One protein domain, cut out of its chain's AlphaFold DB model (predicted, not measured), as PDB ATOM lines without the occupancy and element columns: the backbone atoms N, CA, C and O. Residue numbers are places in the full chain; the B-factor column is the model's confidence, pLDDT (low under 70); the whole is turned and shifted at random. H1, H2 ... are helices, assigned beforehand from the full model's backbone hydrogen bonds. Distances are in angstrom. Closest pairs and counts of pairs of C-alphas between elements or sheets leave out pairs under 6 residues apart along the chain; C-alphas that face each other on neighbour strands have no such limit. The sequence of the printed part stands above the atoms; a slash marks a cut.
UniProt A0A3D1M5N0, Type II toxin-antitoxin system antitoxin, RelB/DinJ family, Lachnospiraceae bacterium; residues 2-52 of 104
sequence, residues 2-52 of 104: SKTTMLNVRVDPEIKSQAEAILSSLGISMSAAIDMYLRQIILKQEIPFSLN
ATOM      1  N   SER A   2     -27.693 -15.053-116.811       57.09
ATOM      2  CA  SER A   2     -28.084 -16.466-116.747       57.09
ATOM      3  C   SER A   2     -29.253 -16.621-115.771       57.09
ATOM      4  O   SER A   2     -29.151 -16.241-114.604       57.09
ATOM      5  N   LYS A   3     -30.391 -17.136-116.249       73.44
ATOM      6  CA  LYS A   3     -31.519 -17.483-115.378       73.44
ATOM      7  C   LYS A   3     -31.057 -18.603-114.449       73.44
ATOM      8  O   LYS A   3     -30.667 -19.665-114.922       73.44
ATOM      9  N   THR A   4     -31.059 -18.335-113.150       79.94
ATOM     10  CA  THR A   4     -30.750 -19.336-112.126       79.94
ATOM     11  C   THR A   4     -32.068 -19.896-111.612       79.94
ATOM     12  O   THR A   4     -32.965 -19.128-111.263       79.94
ATOM     13  N   THR A   5     -32.195 -21.219-111.584       88.12
ATOM     14  CA  THR A   5     -33.362 -21.921-111.040       88.12
ATOM     15  C   THR A   5     -32.929 -22.705-109.810       88.12
ATOM     16  O   THR A   5     -31.842 -23.276-109.782       88.12
ATOM     17  N   MET A   6     -33.771 -22.709-108.781       89.06
ATOM     18  CA  MET A   6     -33.495 -23.409-107.532       89.06
ATOM     19  C   MET A   6     -33.905 -24.883-107.656       89.06
ATOM     20  O   MET A   6     -35.036 -25.183-108.036       89.06
ATOM     21  N   LEU A   7     -32.982 -25.794-107.341       90.25
ATOM     22  CA  LEU A   7     -33.206 -27.239-107.344       90.25
ATOM     23  C   LEU A   7     -33.355 -27.731-105.900       90.25
ATOM     24  O   LEU A   7     -32.417 -27.633-105.112       90.25
ATOM     25  N   ASN A   8     -34.526 -28.271-105.558       90.62
ATOM     26  CA  ASN A   8     -34.805 -28.833-104.237       90.62
ATOM     27  C   ASN A   8     -34.747 -30.364-104.301       90.62
ATOM     28  O   ASN A   8     -35.562 -30.980-104.984       90.62
ATOM     29  N   VAL A   9     -33.811 -30.974-103.572       89.56
ATOM     30  CA  VAL A   9     -33.618 -32.434-103.526       89.56
ATOM     31  C   VAL A   9     -33.661 -32.898-102.077       89.56
ATOM     32  O   VAL A   9     -33.053 -32.277-101.205       89.56
ATOM     33  N   ARG A  10     -34.374 -33.997-101.808       94.19
ATOM     34  CA  ARG A  10     -34.276 -34.691-100.518       94.19
ATOM     35  C   ARG A  10     -33.081 -35.630-100.557       94.19
ATOM     36  O   ARG A  10     -32.968 -36.436-101.473       94.19
ATOM     37  N   VAL A  11     -32.220 -35.519 -99.556       92.69
ATOM     38  CA  VAL A  11     -31.018 -36.337 -99.401       92.69
ATOM     39  C   VAL A  11     -30.957 -36.779 -97.948       92.69
ATOM     40  O   VAL A  11     -31.378 -36.034 -97.060       92.69
ATOM     41  N   ASP A  12     -30.454 -37.985 -97.720       97.00
ATOM     42  CA  ASP A  12     -30.153 -38.457 -96.376       97.00
ATOM     43  C   ASP A  12     -29.130 -37.519 -95.689       97.00
ATOM     44  O   ASP A  12     -28.145 -37.114 -96.322       97.00
ATOM     45  N   PRO A  13     -29.358 -37.111 -94.427       95.62
ATOM     46  CA  PRO A  13     -28.496 -36.149 -93.745       95.62
ATOM     47  C   PRO A  13     -27.070 -36.666 -93.523       95.62
ATOM     48  O   PRO A  13     -26.131 -35.866 -93.552       95.62
ATOM     49  N   GLU A  14     -26.889 -37.973 -93.333       97.00
ATOM     50  CA  GLU A  14     -25.573 -38.576 -93.150       97.00
ATOM     51  C   GLU A  14     -24.788 -38.543 -94.465       97.00
ATOM     52  O   GLU A  14     -23.660 -38.045 -94.502       97.00
ATOM     53  N   ILE A  15     -25.426 -38.952 -95.570       95.88
ATOM     54  CA  ILE A  15     -24.835 -38.895 -96.918       95.88
ATOM     55  C   ILE A  15     -24.448 -37.458 -97.279       95.88
ATOM     56  O   ILE A  15     -23.352 -37.214 -97.788       95.88
ATOM     57  N   LYS A  16     -25.328 -36.490 -96.993       94.62
ATOM     58  CA  LYS A  16     -25.059 -35.073 -97.254       94.62
ATOM     59  C   LYS A  16     -23.802 -34.600 -96.523       94.62
ATOM     60  O   LYS A  16     -22.953 -33.969 -97.146       94.62
ATOM     61  N   SER A  17     -23.690 -34.906 -95.230       95.94
ATOM     62  CA  SER A  17     -22.552 -34.497 -94.397       95.94
ATOM     63  C   SER A  17     -21.233 -35.081 -94.912       95.94
ATOM     64  O   SER A  17     -20.250 -34.359 -95.084       95.94
ATOM     65  N   GLN A  18     -21.227 -36.376 -95.247       96.94
ATOM     66  CA  GLN A  18     -20.046 -37.048 -95.796       96.94
ATOM     67  C   GLN A  18     -19.614 -36.441 -97.138       96.94
ATOM     68  O   GLN A  18     -18.439 -36.126 -97.333       96.94
ATOM     69  N   ALA A  19     -20.563 -36.222 -98.053       95.88
ATOM     70  CA  ALA A  19     -20.278 -35.612 -99.347       95.88
ATOM     71  C   ALA A  19     -19.755 -34.175 -99.200       95.88
ATOM     72  O   ALA A  19     -18.803 -33.793 -99.877       95.88
ATOM     73  N   GLU A  20     -20.333 -33.381 -98.297       95.69
ATOM     74  CA  GLU A  20     -19.910 -32.001 -98.046       95.69
ATOM     75  C   GLU A  20     -18.484 -31.926 -97.488       95.69
ATOM     76  O   GLU A  20     -17.707 -31.078 -97.929       95.69
ATOM     77  N   ALA A  21     -18.096 -32.849 -96.601       96.69
ATOM     78  CA  ALA A  21     -16.727 -32.943 -96.095       96.69
ATOM     79  C   ALA A  21     -15.713 -33.254 -97.212       96.69
ATOM     80  O   ALA A  21     -14.678 -32.590 -97.317       96.69
ATOM     81  N   ILE A  22     -16.032 -34.217 -98.085       96.88
ATOM     82  CA  ILE A  22     -15.174 -34.589 -99.220       96.88
ATOM     83  C   ILE A  22     -15.054 -33.418-100.201       96.88
ATOM     84  O   ILE A  22     -13.947 -33.021-100.557       96.88
ATOM     85  N   LEU A  23     -16.174 -32.823-100.611       96.50
ATOM     86  CA  LEU A  23     -16.180 -31.707-101.558       96.50
ATOM     87  C   LEU A  23     -15.451 -30.476-101.001       96.50
ATOM     88  O   LEU A  23     -14.674 -29.850-101.721       96.50
ATOM     89  N   SER A  24     -15.608 -30.190 -99.705       95.31
ATOM     90  CA  SER A  24     -14.888 -29.101 -99.033       95.31
ATOM     91  C   SER A  24     -13.377 -29.319 -99.043       95.31
ATOM     92  O   SER A  24     -12.631 -28.368 -99.271       95.31
ATOM     93  N   SER A  25     -12.911 -30.564 -98.874       96.50
ATOM     94  CA  SER A  25     -11.480 -30.890 -98.982       96.50
ATOM     95  C   SER A  25     -10.908 -30.636-100.385       96.50
ATOM     96  O   SER A  25      -9.724 -30.341-100.525       96.50
ATOM     97  N   LEU A  26     -11.761 -30.681-101.414       95.31
ATOM     98  CA  LEU A  26     -11.421 -30.372-102.805       95.31
ATOM     99  C   LEU A  26     -11.623 -28.885-103.157       95.31
ATOM    100  O   LEU A  26     -11.352 -28.486-104.287       95.31
ATOM    101  N   GLY A  27     -12.113 -28.064-102.221       95.56
ATOM    102  CA  GLY A  27     -12.454 -26.659-102.463       95.56
ATOM    103  C   GLY A  27     -13.707 -26.462-103.326       95.56
ATOM    104  O   GLY A  27     -13.879 -25.405-103.933       95.56
ATOM    105  N   ILE A  28     -14.580 -27.469-103.403       95.94
ATOM    106  CA  ILE A  28     -15.786 -27.475-104.236       95.94
ATOM    107  C   ILE A  28     -17.016 -27.358-103.331       95.94
ATOM    108  O   ILE A  28     -17.141 -28.062-102.333       95.94
ATOM    109  N   SER A  29     -17.959 -26.478-103.678       95.25
ATOM    110  CA  SER A  29     -19.238 -26.384-102.965       95.25
ATOM    111  C   SER A  29     -20.235 -27.431-103.462       95.25
ATOM    112  O   SER A  29     -20.181 -27.861-104.616       95.25
ATOM    113  N   MET A  30     -21.210 -27.794-102.625       93.56
ATOM    114  CA  MET A  30     -22.254 -28.751-103.009       93.56
ATOM    115  C   MET A  30     -22.996 -28.315-104.285       93.56
ATOM    116  O   MET A  30     -23.184 -29.109-105.203       93.56
ATOM    117  N   SER A  31     -23.348 -27.032-104.399       92.62
ATOM    118  CA  SER A  31     -24.010 -26.492-105.594       92.62
ATOM    119  C   SER A  31     -23.139 -26.585-106.848       92.62
ATOM    120  O   SER A  31     -23.655 -26.891-107.920       92.62
ATOM    121  N   ALA A  32     -21.826 -26.353-106.725       94.25
ATOM    122  CA  ALA A  32     -20.898 -26.489-107.845       94.25
ATOM    123  C   ALA A  32     -20.773 -27.952-108.296       94.25
ATOM    124  O   ALA A  32     -20.798 -28.221-109.493       94.25
ATOM    125  N   ALA A  33     -20.719 -28.900-107.356       94.56
ATOM    126  CA  ALA A  33     -20.697 -30.326-107.671       94.56
ATOM    127  C   ALA A  33     -21.975 -30.780-108.402       94.56
ATOM    128  O   ALA A  33     -21.896 -31.514-109.387       94.56
ATOM    129  N   ILE A  34     -23.147 -30.300-107.972       93.88
ATOM    130  CA  ILE A  34     -24.420 -30.587-108.649       93.88
ATOM    131  C   ILE A  34     -24.471 -29.955-110.049       93.88
ATOM    132  O   ILE A  34     -24.890 -30.621-110.994       93.88
ATOM    133  N   ASP A  35     -24.001 -28.715-110.226       93.38
ATOM    134  CA  ASP A  35     -23.904 -28.091-111.556       93.38
ATOM    135  C   ASP A  35     -22.969 -28.887-112.482       93.38
ATOM    136  O   ASP A  35     -23.309 -29.166-113.633       93.38
ATOM    137  N   MET A  36     -21.820 -29.337-111.967       94.31
ATOM    138  CA  MET A  36     -20.896 -30.202-112.705       94.31
ATOM    139  C   MET A  36     -21.552 -31.524-113.115       94.31
ATOM    140  O   MET A  36     -21.401 -31.942-114.262       94.31
ATOM    141  N   TYR A  37     -22.307 -32.160-112.217       94.38
ATOM    142  CA  TYR A  37     -23.035 -33.392-112.516       94.38
ATOM    143  C   TYR A  37     -24.050 -33.201-113.654       94.38
ATOM    144  O   TYR A  37     -24.059 -33.972-114.614       94.38
ATOM    145  N   LEU A  38     -24.849 -32.129-113.611       94.25
ATOM    146  CA  LEU A  38     -25.815 -31.820-114.671       94.25
ATOM    147  C   LEU A  38     -25.128 -31.545-116.016       94.25
ATOM    148  O   LEU A  38     -25.593 -32.008-117.057       94.25
ATOM    149  N   ARG A  39     -23.989 -30.845-116.010       94.69
ATOM    150  CA  ARG A  39     -23.191 -30.623-117.228       94.69
ATOM    151  C   ARG A  39     -22.642 -31.916-117.810       94.69
ATOM    152  O   ARG A  39     -22.618 -32.049-119.029       94.69
ATOM    153  N   GLN A  40     -22.221 -32.860-116.971       95.38
ATOM    154  CA  GLN A  40     -21.755 -34.170-117.430       95.38
ATOM    155  C   GLN A  40     -22.877 -34.961-118.109       95.38
ATOM    156  O   GLN A  40     -22.639 -35.534-119.169       95.38
ATOM    157  N   ILE A  41     -24.100 -34.910-117.567       95.31
ATOM    158  CA  ILE A  41     -25.272 -35.512-118.222       95.31
ATOM    159  C   ILE A  41     -25.501 -34.890-119.600       95.31
ATOM    160  O   ILE A  41     -25.670 -35.606-120.580       95.31
ATOM    161  N   ILE A  42     -25.470 -33.557-119.703       94.19
ATOM    162  CA  ILE A  42     -25.676 -32.865-120.985       94.19
ATOM    163  C   ILE A  42     -24.574 -33.229-121.987       94.19
ATOM    164  O   ILE A  42     -24.862 -33.462-123.159       94.19
ATOM    165  N   LEU A  43     -23.319 -33.277-121.538       94.56
ATOM    166  CA  LEU A  43     -22.170 -33.540-122.399       94.56
ATOM    167  C   LEU A  43     -22.187 -34.963-122.962       94.56
ATOM    168  O   LEU A  43     -21.902 -35.153-124.141       94.56
ATOM    169  N   LYS A  44     -22.495 -35.950-122.117       92.50
ATOM    170  CA  LYS A  44     -22.418 -37.366-122.485       92.50
ATOM    171  C   LYS A  44     -23.750 -37.964-122.931       92.50
ATOM    172  O   LYS A  44     -23.758 -39.061-123.468       92.50
ATOM    173  N   GLN A  45     -24.861 -37.253-122.717       91.31
ATOM    174  CA  GLN A  45     -26.222 -37.759-122.938       91.31
ATOM    175  C   GLN A  45     -26.503 -39.070-122.173       91.31
ATOM    176  O   GLN A  45     -27.338 -39.873-122.579       91.31
ATOM    177  N   GLU A  46     -25.822 -39.278-121.042       90.31
ATOM    178  CA  GLU A  46     -25.952 -40.456-120.179       90.31
ATOM    179  C   GLU A  46     -25.786 -40.066-118.704       90.31
ATOM    180  O   GLU A  46     -25.342 -38.962-118.373       90.31
ATOM    181  N   ILE A  47     -26.115 -40.986-117.797       90.94
ATOM    182  CA  ILE A  47     -25.818 -40.824-116.373       90.94
ATOM    183  C   ILE A  47     -24.308 -41.043-116.166       90.94
ATOM    184  O   ILE A  47     -23.806 -42.117-116.492       90.94
ATOM    185  N   PRO A  48     -23.561 -40.063-115.621       86.69
ATOM    186  CA  PRO A  48     -22.096 -40.062-115.615       86.69
ATOM    187  C   PRO A  48     -21.493 -40.915-114.486       86.69
ATOM    188  O   PRO A  48     -20.492 -40.541-113.878       86.69
ATOM    189  N   PHE A  49     -22.109 -42.054-114.193       84.25
ATOM    190  CA  PHE A  49     -21.573 -43.120-113.357       84.25
ATOM    191  C   PHE A  49     -22.160 -44.450-113.826       84.25
ATOM    192  O   PHE A  49     -23.294 -44.513-114.296       84.25
ATOM    193  N   SER A  50     -21.384 -45.523-113.698       79.31
ATOM    194  CA  SER A  50     -21.818 -46.848-114.125       79.31
ATOM    195  C   SER A  50     -23.000 -47.325-113.283       79.31
ATOM    196  O   SER A  50     -22.875 -47.539-112.077       79.31
ATOM    197  N   LEU A  51     -24.144 -47.537-113.932       75.31
ATOM    198  CA  LEU A  51     -25.318 -48.185-113.346       75.31
ATOM    199  C   LEU A  51     -25.144 -49.706-113.380       75.31
ATOM    200  O   LEU A  51     -25.957 -50.432-113.946       75.31
ATOM    201  N   ASN A  52     -24.050 -50.201-112.804       62.59
ATOM    202  CA  ASN A  52     -23.814 -51.635-112.735       62.59
ATOM    203  C   ASN A  52     -24.686 -52.195-111.615       62.59
ATOM    204  O   ASN A  52     -24.300 -52.210-110.449       62.59
TER     205      ASN A  52
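Overview. This is residues 2 to 52 of the 104 residues of the protein "Type II toxin-antitoxin system antitoxin, RelB/DinJ family" of Lachnospiraceae bacterium (UniProt A0A3D1M5N0). Two helices form a loose T: H2 begins near the middle of H1 and runs away from it, after a tight link that folds back from the end of H1. Unnamed tails run before H1 and after H2, and residues 8 to 15 stick out. The printed part has 51 residues, H1 then H2, no named strand, class all helix; it is loose, with a radius of gyration of the C-alphas of 12.5 A and spans of 35 by 29 by 23 A.

Arrangement. Look at H1, residues 13 to 25, and H2, residues 30 to 44: they only just touch, only at the corner by their link, with 3 pairs of C-alphas within 8 A. H1 touches with residues 20 to 23 alone, H2 with residues 30 to 33 alone; the closest C-alphas, of Glu 20 and Met 30, are 6.4 A apart. Their lines are about perpendicular, at 86 degrees. In H1 and H2 every O i to N i+4 pair is within hydrogen-bond range.

Along the chain. Find C-alpha 13 at (-28.496, -36.149, -93.745); from there H1 runs 18.6 A to Ser 25. H2 runs 21.3 A from Met 30 to C-alpha 44 at (-22.418, -37.366, -122.485).

Size, cuts and confidence. The two farthest C-alphas, of Ser 2 and Asn 52, are 35.7 A apart. The printed part has no cut; residues 2 and 52 are under pLDDT 70.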